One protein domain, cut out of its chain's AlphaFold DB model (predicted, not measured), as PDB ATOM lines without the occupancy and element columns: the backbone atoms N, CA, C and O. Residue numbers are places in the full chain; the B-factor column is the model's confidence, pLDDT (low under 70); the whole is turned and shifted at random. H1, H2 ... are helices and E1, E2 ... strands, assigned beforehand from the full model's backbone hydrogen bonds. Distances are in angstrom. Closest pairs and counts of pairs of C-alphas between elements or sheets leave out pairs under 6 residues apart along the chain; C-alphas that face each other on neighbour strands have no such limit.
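This is residues 196 to 314 of the 356 residues of the protein "INTEIN_C_TER domain-containing protein" of Flavobacteriaceae bacterium CG_4_9_14_3_um_filter_33_16 (UniProt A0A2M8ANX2). A small three-stranded sheet with the helix H4 packed across one face makes a head, and the hairpin of H2 and H3 makes a long arm that reaches away from it. H1 joins the two, packing on H4 with its residues 203 to 207 and leading through a tight link into H2. The printed part has 119 residues with five named helices and three named strands, in the order E1 H1 H2 H3 H4 E2 E3 H5; the sheet runs E1 E2 E3, antiparallel, and the class is mixed, helices and strands. The whole is loose, with a radius of gyration of the C-alphas of 17.8 A, and spans 59 by 28 by 25 A, the arm making the length.

In the sheet, E2, residues 280 to 285, is the inner strand between the edge strands E1, residues 196 to 199, and E3, residues 295 to 299. E1 and E2 are antiparallel, with N 198 and O 281 within hydrogen-bond range at 2.8 A. E2 and E3 form a hairpin, with N 284 and O 296 at 2.8 A. H4, residues 252 to 266, is on the sheet at a height of 5.7 A, two layers with helix on one face; it runs across the strands, at 81 degrees to E3 on the local plane. The C-alphas of Ala 256 and Val 296, the closest of H4 and E3, are 4.2 A apart. H1, residues 203 to 214, touches H4 about perpendicular at 76 degrees, closest at the C-alphas of Leu 203 and Val 254, 6.1 A. H2, residues 216 to 228, and H3, residues 232 to 246, touch as a helical hairpin at a shallow tilt of 14 degrees, opposite ways, closest at the C-alphas of Met 226 and Arg 235, 5.6 A. H1 and H3 only just touch, and only at their ends, with 3 pairs of C-alphas within 8 A, the closest those of Ser 213 and Ser 245 at 5.3 A. H3 and H4 are apart. H5, residues 307 to 310, is not on the sheet and is near H4, with 5 pairs of C-alphas within 10 A. Each O i to N i+4 pair is within hydrogen-bond range in H1, H2, H3 and H4; H5 is too short for such a pair.

E1, residues 196 to 199, begins at C-alpha 196 (-10.328, 54.130, 15.908). H1, residues 203 to 214, is 16.4 A long, H2, residues 216 to 228, 18.3 A, and H3, residues 232 to 246, 21.1 A from C-alpha 232 (-32.928, 38.890, -23.982). H4, residues 252 to 266, is 20.6 A long, E2, residues 280 to 285, 16.7 A, and E3, residues 295 to 299, 14.0 A. H5, residues 307 to 310, ends at C-alpha 310 (-3.858, 40.388, 20.835).

The two C-alphas farthest apart, those of Lys 230 and Thr 303, are 58.9 A apart. The printed part has no cut. The link from H4 to E2, residues 267 to 279, is long. The mean pLDDT of the printed part is 86.9; residues 213 to 219 and 243 to 248 are under 70.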
ATOM      1  N   THR A 196      -9.412  52.996  16.078       94.38
ATOM      2  CA  THR A 196     -10.328  54.130  15.908       94.38
ATOM      3  C   THR A 196     -11.721  53.813  16.466       94.38
ATOM      4  O   THR A 196     -12.333  52.842  16.010       94.38
ATOM      5  N   PRO A 197     -12.298  54.644  17.355       94.62
ATOM      6  CA  PRO A 197     -13.661  54.447  17.831       94.62
ATOM      7  C   PRO A 197     -14.693  54.721  16.729       94.62
ATOM      8  O   PRO A 197     -14.637  55.730  16.021       94.62
ATOM      9  N   LYS A 198     -15.672  53.827  16.580       95.69
ATOM     10  CA  LYS A 198     -16.805  53.959  15.650       95.69
ATOM     11  C   LYS A 198     -18.082  53.417  16.286       95.69
ATOM     12  O   LYS A 198     -18.039  52.623  17.216       95.69
ATOM     13  N   LYS A 199     -19.236  53.841  15.770       95.25
ATOM     14  CA  LYS A 199     -20.531  53.219  16.072       95.25
ATOM     15  C   LYS A 199     -20.928  52.356  14.885       95.25
ATOM     16  O   LYS A 199     -20.922  52.853  13.759       95.25
ATOM     17  N   VAL A 200     -21.261  51.096  15.133       95.06
ATOM     18  CA  VAL A 200     -21.759  50.196  14.092       95.06
ATOM     19  C   VAL A 200     -23.284  50.262  14.053       95.06
ATOM     20  O   VAL A 200     -23.931  50.259  15.093       95.06
ATOM     21  N   ASN A 201     -23.874  50.352  12.864       93.88
ATOM     22  CA  ASN A 201     -25.326  50.314  12.668       93.88
ATOM     23  C   ASN A 201     -25.644  49.366  11.509       93.88
ATOM     24  O   ASN A 201     -24.830  49.242  10.589       93.88
ATOM     25  N   ALA A 202     -26.828  48.745  11.533       91.81
ATOM     26  CA  ALA A 202     -27.278  47.793  10.515       91.81
ATOM     27  C   ALA A 202     -26.309  46.606  10.311       91.81
ATOM     28  O   ALA A 202     -26.198  46.080   9.203       91.81
ATOM     29  N   LEU A 203     -25.575  46.194  11.354       93.62
ATOM     30  CA  LEU A 203     -24.577  45.122  11.259       93.62
ATOM     31  C   LEU A 203     -25.237  43.812  10.826       93.62
ATOM     32  O   LEU A 203     -24.713  43.133   9.948       93.62
ATOM     33  N   THR A 204     -26.398  43.490  11.386       92.00
ATOM     34  CA  THR A 204     -27.166  42.283  11.064       92.00
ATOM     35  C   THR A 204     -27.557  42.246   9.586       92.00
ATOM     36  O   THR A 204     -27.309  41.252   8.904       92.00
ATOM     37  N   ASP A 205     -28.084  43.355   9.064       89.50
ATOM     38  CA  ASP A 205     -28.467  43.485   7.655       89.50
ATOM     39  C   ASP A 205     -27.252  43.392   6.716       89.50
ATOM     40  O   ASP A 205     -27.254  42.614   5.760       89.50
ATOM     41  N   TYR A 206     -26.164  44.110   7.017       89.75
ATOM     42  CA  TYR A 206     -24.922  43.994   6.248       89.75
ATOM     43  C   TYR A 206     -24.325  42.582   6.311       89.75
ATOM     44  O   TYR A 206     -23.798  42.113   5.306       89.75
ATOM     45  N   THR A 207     -24.429  41.891   7.450       89.25
ATOM     46  CA  THR A 207     -23.948  40.510   7.613       89.25
ATOM     47  C   THR A 207     -24.753  39.541   6.754       89.25
ATOM     48  O   THR A 207     -24.168  38.715   6.056       89.25
ATOM     49  N   ALA A 208     -26.086  39.655   6.758       86.31
ATOM     50  CA  ALA A 208     -26.960  38.829   5.928       86.31
ATOM     51  C   ALA A 208     -26.652  39.023   4.438       86.31
ATOM     52  O   ALA A 208     -26.414  38.053   3.719       86.31
ATOM     53  N   ARG A 209     -26.551  40.287   4.007       82.62
ATOM     54  CA  ARG A 209     -26.159  40.664   2.645       82.62
ATOM     55  C   ARG A 209     -24.780  40.111   2.272       82.62
ATOM     56  O   ARG A 209     -24.626  39.494   1.221       82.62
ATOM     57  N   TYR A 210     -23.790  40.268   3.148       83.00
ATOM     58  CA  TYR A 210     -22.439  39.744   2.943       83.00
ATOM     59  C   TYR A 210     -22.425  38.217   2.778       83.00
ATOM     60  O   TYR A 210     -21.803  37.705   1.848       83.00
ATOM     61  N   ASN A 211     -23.159  37.484   3.617       81.94
ATOM     62  CA  ASN A 211     -23.243  36.026   3.522       81.94
ATOM     63  C   ASN A 211     -23.965  35.562   2.248       81.94
ATOM     64  O   ASN A 211     -23.474  34.648   1.592       81.94
ATOM     65  N   GLN A 212     -25.060  36.223   1.850       73.69
ATOM     66  CA  GLN A 212     -25.747  35.954   0.577       73.69
ATOM     67  C   GLN A 212     -24.809  36.155  -0.618       73.69
ATOM     68  O   GLN A 212     -24.718  35.295  -1.487       73.69
ATOM     69  N   SER A 213     -24.020  37.237  -0.628       68.50
ATOM     70  CA  SER A 213     -23.046  37.478  -1.707       68.50
ATOM     71  C   SER A 213     -21.944  36.416  -1.804       68.50
ATOM     72  O   SER A 213     -21.345  36.255  -2.866       68.50
ATOM     73  N   ARG A 214     -21.671  35.691  -0.708       65.69
ATOM     74  CA  ARG A 214     -20.688  34.601  -0.655       65.69
ATOM     75  C   ARG A 214     -21.296  33.219  -0.876       65.69
ATOM     76  O   ARG A 214     -20.509  32.282  -0.942       65.69
ATOM     77  N   ASN A 215     -22.621  33.073  -0.980       66.06
ATOM     78  CA  ASN A 215     -23.254  31.774  -1.194       66.06
ATOM     79  C   ASN A 215     -22.956  31.279  -2.627       66.06
ATOM     80  O   ASN A 215     -23.510  31.832  -3.585       66.06
ATOM     81  N   PRO A 216     -22.077  30.270  -2.807       61.53
ATOM     82  CA  PRO A 216     -21.695  29.799  -4.135       61.53
ATOM     83  C   PRO A 216     -22.885  29.191  -4.878       61.53
ATOM     84  O   PRO A 216     -22.979  29.353  -6.092       61.53
ATOM     85  N   ASP A 217     -23.816  28.570  -4.149       67.56
ATOM     86  CA  ASP A 217     -24.962  27.857  -4.711       67.56
ATOM     87  C   ASP A 217     -25.989  28.822  -5.316       67.56
ATOM     88  O   ASP A 217     -26.499  28.580  -6.408       67.56
ATOM     89  N   GLU A 218     -26.236  29.969  -4.676       67.81
ATOM     90  CA  GLU A 218     -27.107  31.016  -5.233       67.81
ATOM     91  C   GLU A 218     -26.482  31.681  -6.463       67.81
ATOM     92  O   GLU A 218     -27.167  31.949  -7.453       67.81
ATOM     93  N   LEU A 219     -25.168  31.930  -6.435       69.75
ATOM     94  CA  LEU A 219     -24.455  32.478  -7.588       69.75
ATOM     95  C   LEU A 219     -24.445  31.485  -8.759       69.75
ATOM     96  O   LEU A 219     -24.596  31.901  -9.909       69.75
ATOM     97  N   MET A 220     -24.298  30.192  -8.467       70.81
ATOM     98  CA  MET A 220     -24.325  29.107  -9.443       70.81
ATOM     99  C   MET A 220     -25.732  28.880 -10.008       70.81
ATOM    100  O   MET A 220     -25.862  28.716 -11.219       70.81
ATOM    101  N   ASP A 221     -26.790  28.960  -9.193       77.94
ATOM    102  CA  ASP A 221     -28.182  28.894  -9.661       77.94
ATOM    103  C   ASP A 221     -28.531  30.092 -10.554       77.94
ATOM    104  O   ASP A 221     -29.056  29.922 -11.657       77.94
ATOM    105  N   LEU A 222     -28.158  31.312 -10.150       74.38
ATOM    106  CA  LEU A 222     -28.350  32.511 -10.972       74.38
ATOM    107  C   LEU A 222     -27.589  32.413 -12.304       74.38
ATOM    108  O   LEU A 222     -28.139  32.759 -13.355       74.38
ATOM    109  N   GLN A 223     -26.356  31.894 -12.290       76.06
ATOM    110  CA  GLN A 223     -25.582  31.627 -13.508       76.06
ATOM    111  C   GLN A 223     -26.228  30.534 -14.373       76.06
ATOM    112  O   GLN A 223     -26.354  30.711 -15.585       76.06
ATOM    113  N   ALA A 224     -26.708  29.442 -13.776       80.81
ATOM    114  CA  ALA A 224     -27.388  28.362 -14.486       80.81
ATOM    115  C   ALA A 224     -28.706  28.837 -15.124       80.81
ATOM    116  O   ALA A 224     -28.999  28.509 -16.278       80.81
ATOM    117  N   ARG A 225     -29.483  29.673 -14.426       80.06
ATOM    118  CA  ARG A 225     -30.699  30.307 -14.957       80.06
ATOM    119  C   ARG A 225     -30.384  31.257 -16.113       80.06
ATOM    120  O   ARG A 225     -31.103  31.242 -17.109       80.06
ATOM    121  N   MET A 226     -29.280  32.004 -16.048       79.75
ATOM    122  CA  MET A 226     -28.821  32.877 -17.140       79.75
ATOM    123  C   MET A 226     -28.497  32.111 -18.439       79.75
ATOM    124  O   MET A 226     -28.633  32.668 -19.534       79.75
ATOM    125  N   VAL A 227     -28.069  30.847 -18.330       79.75
ATOM    126  CA  VAL A 227     -27.808  29.955 -19.475       79.75
ATOM    127  C   VAL A 227     -29.107  29.375 -20.049       79.75
ATOM    128  O   VAL A 227     -29.217  29.216 -21.262       79.75
ATOM    129  N   ARG A 228     -30.102  29.084 -19.200       81.94
ATOM    130  CA  ARG A 228     -31.372  28.442 -19.601       81.94
ATOM    131  C   ARG A 228     -32.402  29.405 -20.205       81.94
ATOM    132  O   ARG A 228     -33.281  28.972 -20.948       81.94
ATOM    133  N   VAL A 229     -32.322  30.696 -19.886       84.69
ATOM    134  CA  VAL A 229     -33.269  31.715 -20.362       84.69
ATOM    135  C   VAL A 229     -33.039  32.057 -21.837       84.69
ATOM    136  O   VAL A 229     -31.925  32.369 -22.253       84.69
ATOM    137  N   LYS A 230     -34.123  32.046 -22.624       78.31
ATOM    138  CA  LYS A 230     -34.102  32.324 -24.072       78.31
ATOM    139  C   LYS A 230     -34.395  33.784 -24.428       78.31
ATOM    140  O   LYS A 230     -34.057  34.213 -25.526       78.31
ATOM    141  N   THR A 231     -35.019  34.550 -23.531       84.88
ATOM    142  CA  THR A 231     -35.395  35.943 -23.809       84.88
ATOM    143  C   THR A 231     -34.299  36.922 -23.379       84.88
ATOM    144  O   THR A 231     -33.737  36.828 -22.286       84.88
ATOM    145  N   THR A 232     -33.998  37.907 -24.229       80.00
ATOM    146  CA  THR A 232     -32.928  38.890 -23.982       80.00
ATOM    147  C   THR A 232     -33.206  39.747 -22.740       80.00
ATOM    148  O   THR A 232     -32.314  39.972 -21.930       80.00
ATOM    149  N   LYS A 233     -34.471  40.145 -22.525       82.81
ATOM    150  CA  LYS A 233     -34.886  40.977 -21.380       82.81
ATOM    151  C   LYS A 233     -34.706  40.279 -20.027       82.81
ATOM    152  O   LYS A 233     -34.269  40.914 -19.069       82.81
ATOM    153  N   GLU A 234     -35.035  38.991 -19.925       79.06
ATOM    154  CA  GLU A 234     -34.843  38.235 -18.679       79.06
ATOM    155  C   GLU A 234     -33.363  37.945 -18.424       79.06
ATOM    156  O   GLU A 234     -32.914  38.017 -17.281       79.06
ATOM    157  N   ARG A 235     -32.581  37.704 -19.483       80.62
ATOM    158  CA  ARG A 235     -31.130  37.520 -19.380       80.62
ATOM    159  C   ARG A 235     -30.433  38.770 -18.839       80.62
ATOM    160  O   ARG A 235     -29.585  38.658 -17.956       80.62
ATOM    161  N   ASP A 236     -30.838  39.953 -19.302       82.56
ATOM    162  CA  ASP A 236     -30.324  41.237 -18.807       82.56
ATOM    163  C   ASP A 236     -30.734  41.519 -17.355       82.56
ATOM    164  O   ASP A 236     -29.956  42.092 -16.589       82.56
ATOM    165  N   LYS A 237     -31.935  41.090 -16.949       83.38
ATOM    166  CA  LYS A 237     -32.393  41.179 -15.557       83.38
ATOM    167  C   LYS A 237     -31.545  40.297 -14.635       83.38
ATOM    168  O   LYS A 237     -31.006  40.803 -13.657       83.38
ATOM    169  N   ILE A 238     -31.335  39.029 -14.998       79.75
ATOM    170  CA  ILE A 238     -30.490  38.096 -14.231       79.75
ATOM    171  C   ILE A 238     -29.041  38.597 -14.168       79.75
ATOM    172  O   ILE A 238     -28.408  38.540 -13.116       79.75
ATOM    173  N   LYS A 239     -28.521  39.163 -15.265       81.06
ATOM    174  CA  LYS A 239     -27.186  39.775 -15.294       81.06
ATOM    175  C   LYS A 239     -27.068  40.933 -14.296       81.06
ATOM    176  O   LYS A 239     -26.078  40.997 -13.571       81.06
ATOM    177  N   LYS A 240     -28.081  41.804 -14.212       77.69
ATOM    178  CA  LYS A 240     -28.145  42.876 -13.203       77.69
ATOM    179  C   LYS A 240     -28.249  42.331 -11.780       77.69
ATOM    180  O   LYS A 240     -27.627  42.904 -10.893       77.69
ATOM    181  N   ASP A 241     -28.979  41.242 -11.557       72.88
ATOM    182  CA  ASP A 241     -29.111  40.623 -10.232       72.88
ATOM    183  C   ASP A 241     -27.790  39.976  -9.767       72.88
ATOM    184  O   ASP A 241     -27.382  40.186  -8.625       72.88
ATOM    185  N   ILE A 242     -27.053  39.305 -10.665       72.50
ATOM    186  CA  ILE A 242     -25.683  38.804 -10.419       72.50
ATOM    187  C   ILE A 242     -24.715  39.964 -10.154       72.50
ATOM    188  O   ILE A 242     -23.839  39.898  -9.294       72.50
ATOM    189  N   GLU A 243     -24.838  41.053 -10.906       67.94
ATOM    190  CA  GLU A 243     -23.990  42.225 -10.717       67.94
ATOM    191  C   GLU A 243     -24.313  42.955  -9.403       67.94
ATOM    192  O   GLU A 243     -23.414  43.457  -8.732       67.94
ATOM    193  N   LYS A 244     -25.580  42.951  -8.983       65.56
ATOM    194  CA  LYS A 244     -26.043  43.496  -7.704       65.56
ATOM    195  C   LYS A 244     -25.589  42.640  -6.519       65.56
ATOM    196  O   LYS A 244     -25.155  43.213  -5.522       65.56
ATOM    197  N   SER A 245     -25.613  41.309  -6.635       61.94
ATOM    198  CA  SER A 245     -25.083  40.408  -5.599       61.94
ATOM    199  C   SER A 245     -23.562  40.528  -5.446       61.94
ATOM    200  O   SER A 245     -23.048  40.427  -4.336       61.94
ATOM    201  N   ARG A 246     -22.841  40.865  -6.525       60.53
ATOM    202  CA  ARG A 246     -21.397  41.177  -6.506       60.53
ATOM    203  C   ARG A 246     -21.049  42.563  -5.945       60.53
ATOM    204  O   ARG A 246     -19.894  42.800  -5.605       60.53
ATOM    205  N   ARG A 247     -22.007  43.494  -5.862       58.06
ATOM    206  CA  ARG A 247     -21.784  44.916  -5.513       58.06
ATOM    207  C   ARG A 247     -22.276  45.284  -4.111       58.06
ATOM    208  O   ARG A 247     -22.772  46.390  -3.891       58.06
ATOM    209  N   ILE A 248     -22.145  44.391  -3.137       67.12
ATOM    210  CA  ILE A 248     -22.447  44.754  -1.748       67.12
ATOM    211  C   ILE A 248     -21.227  45.470  -1.167       67.12
ATOM    212  O   ILE A 248     -20.297  44.857  -0.650       67.12
ATOM    213  N   THR A 249     -21.220  46.796  -1.276       77.69
ATOM    214  CA  THR A 249     -20.214  47.637  -0.623       77.69
ATOM    215  C   THR A 249     -20.531  47.729   0.867       77.69
ATOM    216  O   THR A 249     -21.394  48.498   1.290       77.69
ATOM    217  N   VAL A 250     -19.842  46.919   1.671       85.69
ATOM    218  CA  VAL A 250     -19.936  46.966   3.134       85.69
ATOM    219  C   VAL A 250     -19.024  48.084   3.661       85.69
ATOM    220  O   VAL A 250     -17.846  48.126   3.296       85.69
ATOM    221  N   PRO A 251     -19.514  48.996   4.523       91.50
ATOM    222  CA  PRO A 251     -18.658  49.988   5.166       91.50
ATOM    223  C   PRO A 251     -17.520  49.322   5.948       91.50
ATOM    224  O   PRO A 251     -17.748  48.364   6.682       91.50
ATOM    225  N   GLY A 252     -16.300  49.857   5.856       91.75
ATOM    226  CA  GLY A 252     -15.111  49.188   6.409       91.75
ATOM    227  C   GLY A 252     -15.189  48.853   7.906       91.75
ATOM    228  O   GLY A 252     -14.750  47.786   8.312       91.75
ATOM    229  N   HIS A 253     -15.802  49.715   8.725       94.56
ATOM    230  CA  HIS A 253     -15.986  49.447  10.159       94.56
ATOM    231  C   HIS A 253     -17.040  48.364  10.433       94.56
ATOM    232  O   HIS A 253     -16.878  47.596  11.372       94.56
ATOM    233  N   VAL A 254     -18.080  48.261   9.596       95.31
ATOM    234  CA  VAL A 254     -19.060  47.165   9.660       95.31
ATOM    235  C   VAL A 254     -18.389  45.853   9.260       95.31
ATOM    236  O   VAL A 254     -18.553  44.847   9.940       95.31
ATOM    237  N   MET A 255     -17.565  45.875   8.206       93.75
ATOM    238  CA  MET A 255     -16.787  44.711   7.779       93.75
ATOM    239  C   MET A 255     -15.839  44.232   8.888       93.75
ATOM    240  O   MET A 255     -15.787  43.043   9.181       93.75
ATOM    241  N   ALA A 256     -15.160  45.155   9.574       96.44
ATOM    242  CA  ALA A 256     -14.312  44.833  10.720       96.44
ATOM    243  C   ALA A 256     -15.083  44.137  11.860       96.44
ATOM    244  O   ALA A 256     -14.558  43.219  12.490       96.44
ATOM    245  N   SER A 257     -16.340  44.531  12.102       97.38
ATOM    246  CA  SER A 257     -17.217  43.875  13.082       97.38
ATOM    247  C   SER A 257     -17.656  42.474  12.660       97.38
ATOM    248  O   SER A 257     -17.707  41.569  13.495       97.38
ATOM    249  N   ILE A 258     -17.956  42.278  11.371       94.81
ATOM    250  CA  ILE A 258     -18.279  40.958  10.813       94.81
ATOM    251  C   ILE A 258     -17.083  40.016  10.987       94.81
ATOM    252  O   ILE A 258     -17.255  38.899  11.475       94.81
ATOM    253  N   GLU A 259     -15.876  40.476  10.643       94.88
ATOM    254  CA  GLU A 259     -14.656  39.670  10.769       94.88
ATOM    255  C   GLU A 259     -14.328  39.343  12.226       94.88
ATOM    256  O   GLU A 259     -13.995  38.201  12.520       94.88
ATOM    257  N   TYR A 260     -14.521  40.271  13.168       96.12
ATOM    258  CA  TYR A 260     -14.377  39.963  14.594       96.12
ATOM    259  C   TYR A 260     -15.326  38.853  15.054       96.12
ATOM    260  O   TYR A 260     -14.894  37.864  15.643       96.12
ATOM    261  N   ASN A 261     -16.622  38.969  14.738       95.56
ATOM    262  CA  ASN A 261     -17.609  37.951  15.099       95.56
ATOM    263  C   ASN A 261     -17.300  36.590  14.452       95.56
ATOM    264  O   ASN A 261     -17.588  35.546  15.041       95.56
ATOM    265  N   LYS A 262     -16.716  36.590  13.249       93.50
ATOM    266  CA  LYS A 262     -16.259  35.381  12.559       93.50
ATOM    267  C   LYS A 262     -15.023  34.777  13.228       93.50
ATOM    268  O   LYS A 262     -15.030  33.583  13.509       93.50
ATOM    269  N   LEU A 263     -14.000  35.582  13.517       93.88
ATOM    270  CA  LEU A 263     -12.778  35.145  14.197       93.88
ATOM    271  C   LEU A 263     -13.081  34.598  15.592       93.88
ATOM    272  O   LEU A 263     -12.535  33.563  15.962       93.88
ATOM    273  N   ARG A 264     -14.020  35.217  16.318       95.38
ATOM    274  CA  ARG A 264     -14.494  34.709  17.606       95.38
ATOM    275  C   ARG A 264     -15.038  33.280  17.483       95.38
ATOM    276  O   ARG A 264     -14.629  32.393  18.224       95.38
ATOM    277  N   LYS A 265     -15.899  33.030  16.487       94.00
ATOM    278  CA  LYS A 265     -16.432  31.684  16.206       94.00
ATOM    279  C   LYS A 265     -15.340  30.699  15.781       94.00
ATOM    280  O   LYS A 265     -15.357  29.566  16.236       94.00
ATOM    281  N   MET A 266     -14.396  31.123  14.937       93.00
ATOM    282  CA  MET A 266     -13.291  30.270  14.471       93.00
ATOM    283  C   MET A 266     -12.355  29.841  15.608       93.00
ATOM    284  O   MET A 266     -11.837  28.732  15.576       93.00
ATOM    285  N   ASN A 267     -12.166  30.701  16.611       93.50
ATOM    286  CA  ASN A 267     -11.359  30.407  17.795       93.50
ATOM    287  C   ASN A 267     -12.167  29.743  18.928       93.50
ATOM    288  O   ASN A 267     -11.641  29.591  20.026       93.50
ATOM    289  N   ASN A 268     -13.428  29.350  18.681       93.00
ATOM    290  CA  ASN A 268     -14.348  28.800  19.688       93.00
ATOM    291  C   ASN A 268     -14.473  29.667  20.953       93.00
ATOM    292  O   ASN A 268     -14.676  29.165  22.058       93.00
ATOM    293  N   ASP A 269     -14.366  30.981  20.790       92.06
ATOM    294  CA  ASP A 269     -14.421  31.928  21.891       92.06
ATOM    295  C   ASP A 269     -15.884  32.242  22.246       92.06
ATOM    296  O   ASP A 269     -16.642  32.848  21.480       92.06
ATOM    297  N   GLN A 270     -16.297  31.758  23.416       88.19
ATOM    298  CA  GLN A 270     -17.633  31.986  23.973       88.19
ATOM    299  C   GLN A 270     -17.651  33.050  25.074       88.19
ATOM    300  O   GLN A 270     -18.732  33.423  25.522       88.19
ATOM    301  N   TYR A 271     -16.479  33.529  25.497       88.81
ATOM    302  CA  TYR A 271     -16.354  34.478  26.599       88.81
ATOM    303  C   TYR A 271     -16.426  35.916  26.100       88.81
ATOM    304  O   TYR A 271     -17.118  36.732  26.707       88.81
ATOM    305  N   SER A 272     -15.755  36.227  24.987       91.62
ATOM    306  CA  SER A 272     -15.763  37.586  24.451       91.62
ATOM    307  C   SER A 272     -17.117  37.972  23.858       91.62
ATOM    308  O   SER A 272     -17.799  37.187  23.185       91.62
ATOM    309  N   MET A 273     -17.504  39.226  24.076       92.06
ATOM    310  CA  MET A 273     -18.811  39.727  23.669       92.06
ATOM    311  C   MET A 273     -18.924  39.827  22.133       92.06
ATOM    312  O   MET A 273     -18.078  40.449  21.491       92.06
ATOM    313  N   PRO A 274     -19.991  39.298  21.494       94.44
ATOM    314  CA  PRO A 274     -20.281  39.611  20.098       94.44
ATOM    315  C   PRO A 274     -20.569  41.083  19.871       94.44
ATOM    316  O   PRO A 274     -21.323  41.694  20.620       94.44
ATOM    317  N   ILE A 275     -20.088  41.598  18.740       96.88
ATOM    318  CA  ILE A 275     -20.510  42.914  18.273       96.88
ATOM    319  C   ILE A 275     -21.939  42.809  17.730       96.88
ATOM    320  O   ILE A 275     -22.225  41.961  16.879       96.88
ATOM    321  N   GLN A 276     -22.810  43.697  18.202       94.94
ATOM    322  CA  GLN A 276     -24.218  43.829  17.832       94.94
ATOM    323  C   GLN A 276     -24.523  45.216  17.241       94.94
ATOM    324  O   GLN A 276     -23.738  46.162  17.354       94.94
ATOM    325  N   ASP A 277     -25.685  45.345  16.599       94.88
ATOM    326  CA  ASP A 277     -26.178  46.602  16.035       94.88
ATOM    327  C   ASP A 277     -26.255  47.720  17.090       94.88
ATOM    328  O   ASP A 277     -26.768  47.541  18.189       94.88
ATOM    329  N   GLY A 278     -25.766  48.909  16.738       93.44
ATOM    330  CA  GLY A 278     -25.808  50.096  17.592       93.44
ATOM    331  C   GLY A 278     -24.653  50.208  18.588       93.44
ATOM    332  O   GLY A 278     -24.494  51.278  19.187       93.44
ATOM    333  N   GLN A 279     -23.824  49.172  18.746       95.44
ATOM    334  CA  GLN A 279     -22.700  49.199  19.679       95.44
ATOM    335  C   GLN A 279     -21.572  50.130  19.223       95.44
ATOM    336  O   GLN A 279     -21.367  50.403  18.032       95.44
ATOM    337  N   LYS A 280     -20.816  50.629  20.204       95.56
ATOM    338  CA  LYS A 280     -19.554  51.316  19.945       95.56
ATOM    339  C   LYS A 280     -18.424  50.296  19.920       95.56
ATOM    340  O   LYS A 280     -18.343  49.419  20.773       95.56
ATOM    341  N   ILE A 281     -17.549  50.448  18.941       96.44
ATOM    342  CA  ILE A 281     -16.443  49.542  18.660       96.44
ATOM    343  C   ILE A 281     -15.146  50.329  18.510       96.44
ATOM    344  O   ILE A 281     -15.171  51.495  18.107       96.44
ATOM    345  N   ILE A 282     -14.022  49.676  18.763       96.12
ATOM    346  CA  ILE A 282     -12.698  50.126  18.336       96.12
ATOM    347  C   ILE A 282     -12.316  49.339  17.085       96.12
ATOM    348  O   ILE A 282     -12.471  48.125  17.055       96.12
ATOM    349  N   VAL A 283     -11.856  50.028  16.039       96.88
ATOM    350  CA  VAL A 283     -11.439  49.423  14.765       96.88
ATOM    351  C   VAL A 283      -9.926  49.519  14.622       96.88
ATOM    352  O   VAL A 283      -9.390  50.624  14.543       96.88
ATOM    353  N   CYS A 284      -9.264  48.376  14.502       96.75
ATOM    354  CA  CYS A 284      -7.822  48.258  14.316       96.75
ATOM    355  C   CYS A 284      -7.503  47.815  12.884       96.75
ATOM    356  O   CYS A 284      -8.258  47.057  12.264       96.75
ATOM    357  N   LYS A 285      -6.387  48.302  12.339       96.62
ATOM    358  CA  LYS A 285      -5.896  47.902  11.016       96.62
ATOM    359  C   LYS A 285      -5.007  46.674  11.142       96.62
ATOM    360  O   LYS A 285      -4.312  46.526  12.142       96.62
ATOM    361  N   LEU A 286      -5.075  45.793  10.151       96.12
ATOM    362  CA  LEU A 286      -4.238  44.602  10.070       96.12
ATOM    363  C   LEU A 286      -3.339  44.700   8.843       96.12
ATOM    364  O   LEU A 286      -3.773  45.206   7.806       96.12
ATOM    365  N   LYS A 287      -2.130  44.152   8.963       96.12
ATOM    366  CA  LYS A 287      -1.224  43.934   7.836       96.12
ATOM    367  C   LYS A 287      -1.830  42.920   6.872       96.12
ATOM    368  O   LYS A 287      -2.780  42.200   7.208       96.12
ATOM    369  N   GLU A 288      -1.266  42.838   5.673       93.44
ATOM    370  CA  GLU A 288      -1.638  41.797   4.721       93.44
ATOM    371  C   GLU A 288      -1.539  40.412   5.371       93.44
ATOM    372  O   GLU A 288      -0.569  40.071   6.046       93.44
ATOM    373  N   ASN A 289      -2.600  39.624   5.220       90.56
ATOM    374  CA  ASN A 289      -2.746  38.326   5.866       90.56
ATOM    375  C   ASN A 289      -3.434  37.339   4.915       90.56
ATOM    376  O   ASN A 289      -4.160  37.771   4.015       90.56
ATOM    377  N   PRO A 290      -3.285  36.017   5.128       88.38
ATOM    378  CA  PRO A 290      -3.850  34.997   4.239       88.38
ATOM    379  C   PRO A 290      -5.375  35.064   4.078       88.38
ATOM    380  O   PRO A 290      -5.917  34.599   3.079       88.38
ATOM    381  N   MET A 291      -6.085  35.650   5.048       83.50
ATOM    382  CA  MET A 291      -7.539  35.833   4.992       83.50
ATOM    383  C   MET A 291      -7.959  37.114   4.254       83.50
ATOM    384  O   MET A 291      -9.156  37.335   4.063       83.50
ATOM    385  N   ASN A 292      -6.998  37.947   3.838       86.00
ATOM    386  CA  ASN A 292      -7.199  39.250   3.205       86.00
ATOM    387  C   ASN A 292      -8.110  40.189   4.029       86.00
ATOM    388  O   ASN A 292      -8.916  40.955   3.491       86.00
ATOM    389  N   VAL A 293      -8.012  40.108   5.361       88.50
ATOM    390  CA  VAL A 293      -8.787  40.943   6.287       88.50
ATOM    391  C   VAL A 293      -8.039  42.246   6.537       88.50
ATOM    392  O   VAL A 293      -6.997  42.248   7.175       88.50
ATOM    393  N   LYS A 294      -8.579  43.377   6.082       93.06
ATOM    394  CA  LYS A 294      -7.908  44.689   6.211       93.06
ATOM    395  C   LYS A 294      -7.998  45.314   7.605       93.06
ATOM    396  O   LYS A 294      -7.235  46.211   7.953       93.06
ATOM    397  N   SER A 295      -9.012  44.935   8.374       95.88
ATOM    398  CA  SER A 295      -9.270  45.508   9.693       95.88
ATOM    399  C   SER A 295     -10.173  44.603  10.507       95.88
ATOM    400  O   SER A 295     -11.068  43.967   9.950       95.88
ATOM    401  N   VAL A 296      -9.990  44.636  11.820       96.75
ATOM    402  CA  VAL A 296     -10.799  43.919  12.806       96.75
ATOM    403  C   VAL A 296     -11.283  44.916  13.858       96.75
ATOM    404  O   VAL A 296     -10.642  45.943  14.078       96.75
ATOM    405  N   ALA A 297     -12.439  44.664  14.463       97.38
ATOM    406  CA  ALA A 297     -12.979  45.519  15.513       97.38
ATOM    407  C   ALA A 297     -13.173  44.759  16.825       97.38
ATOM    408  O   ALA A 297     -13.174  43.540  16.813       97.38
ATOM    409  N   TYR A 298     -13.391  45.460  17.931       96.12
ATOM    410  CA  TYR A 298     -13.872  44.871  19.184       96.12
ATOM    411  C   TYR A 298     -14.835  45.840  19.897       96.12
ATOM    412  O   TYR A 298     -14.758  47.049  19.644       96.12
ATOM    413  N   PRO A 299     -15.774  45.358  20.734       95.75
ATOM    414  CA  PRO A 299     -16.660  46.226  21.515       95.75
ATOM    415  C   PRO A 299     -15.866  47.096  22.495       95.75
ATOM    416  O   PRO A 299     -14.977  46.590  23.165       95.75
ATOM    417  N   ILE A 300     -16.199  48.384  22.636       92.75
ATOM    418  CA  ILE A 300     -15.528  49.251  23.634       92.75
ATOM    419  C   ILE A 300     -15.726  48.722  25.063       92.75
ATOM    420  O   ILE A 300     -14.857  48.909  25.908       92.75
ATOM    421  N   ASP A 301     -16.856  48.061  25.312       89.69
ATOM    422  CA  ASP A 301     -17.220  47.518  26.622       89.69
ATOM    423  C   ASP A 301     -16.499  46.191  26.943       89.69
ATOM    424  O   ASP A 301     -16.650  45.659  28.040       89.69
ATOM    425  N   GLU A 302     -15.710  45.647  26.005       89.75
ATOM    426  CA  GLU A 302     -14.903  44.448  26.233       89.75
ATOM    427  C   GLU A 302     -13.673  44.799  27.078       89.75
ATOM    428  O   GLU A 302     -12.709  45.395  26.594       89.75
ATOM    429  N   THR A 303     -13.706  44.424  28.357       84.00
ATOM    430  CA  THR A 303     -12.628  44.732  29.304       84.00
ATOM    431  C   THR A 303     -11.404  43.847  29.103       84.00
ATOM    432  O   THR A 303     -10.287  44.292  29.352       84.00
ATOM    433  N   ASN A 304     -11.598  42.598  28.664       88.06
ATOM    434  CA  ASN A 304     -10.524  41.617  28.556       88.06
ATOM    435  C   ASN A 304     -10.479  41.034  27.149       88.06
ATOM    436  O   ASN A 304     -11.134  40.041  26.835       88.06
ATOM    437  N   LEU A 305      -9.641  41.635  26.303       93.31
ATOM    438  CA  LEU A 305      -9.422  41.112  24.962       93.31
ATOM    439  C   LEU A 305      -8.735  39.739  25.008       93.31
ATOM    440  O   LEU A 305      -7.745  39.574  25.734       93.31
ATOM    441  N   PRO A 306      -9.213  38.777  24.204       93.75
ATOM    442  CA  PRO A 306      -8.684  37.424  24.197       93.75
ATOM    443  C   PRO A 306      -7.298  37.381  23.542       93.75
ATOM    444  O   PRO A 306      -6.972  38.185  22.664       93.75
ATOM    445  N   ASP A 307      -6.476  36.407  23.932       93.81
ATOM    446  CA  ASP A 307      -5.090  36.310  23.457       93.81
ATOM    447  C   ASP A 307      -4.984  36.129  21.942       93.81
ATOM    448  O   ASP A 307      -4.049  36.637  21.324       93.81
ATOM    449  N   TRP A 308      -5.950  35.440  21.325       94.56
ATOM    450  CA  TRP A 308      -5.991  35.286  19.868       94.56
ATOM    451  C   TRP A 308      -6.113  36.642  19.166       94.56
ATOM    452  O   TRP A 308      -5.514  36.835  18.112       94.56
ATOM    453  N   PHE A 309      -6.842  37.591  19.762       95.56
ATOM    454  CA  PHE A 309      -7.023  38.930  19.209       95.56
ATOM    455  C   PHE A 309      -5.742  39.746  19.355       95.56
ATOM    456  O   PHE A 309      -5.289  40.366  18.398       95.56
ATOM    457  N   LYS A 310      -5.118  39.690  20.536       95.00
ATOM    458  CA  LYS A 310      -3.858  40.388  20.835       95.00
ATOM    459  C   LYS A 310      -2.693  39.931  19.949       95.00
ATOM    460  O   LYS A 310      -1.772  40.701  19.714       95.00
ATOM    461  N   LYS A 311      -2.745  38.695  19.442       94.81
ATOM    462  CA  LYS A 311      -1.740  38.101  18.542       94.81
ATOM    463  C   LYS A 311      -1.997  38.362  17.054       94.81
ATOM    464  O   LYS A 311      -1.236  37.871  16.222       94.81
ATOM    465  N   LEU A 312      -3.063  39.082  16.694       95.00
ATOM    466  CA  LEU A 312      -3.320  39.416  15.295       95.00
ATOM    467  C   LEU A 312      -2.210  40.320  14.731       95.00
ATOM    468  O   LEU A 312      -1.637  41.124  15.468       95.00
ATOM    469  N   PRO A 313      -1.912  40.221  13.422       95.44
ATOM    470  CA  PRO A 313      -0.877  41.026  12.784       95.44
ATOM    471  C   PRO A 313      -1.385  42.456  12.550       95.44
ATOM    472  O   PRO A 313      -1.799  42.808  11.445       95.44
ATOM    473  N   PHE A 314      -1.413  43.269  13.605       96.81
ATOM    474  CA  PHE A 314      -1.824  44.668  13.519       96.81
ATOM    475  C   PHE A 314      -0.849  45.501  12.684       96.81
ATOM    476  O   PHE A 314       0.348  45.221  12.602       96.81
TER     477      PHE A 314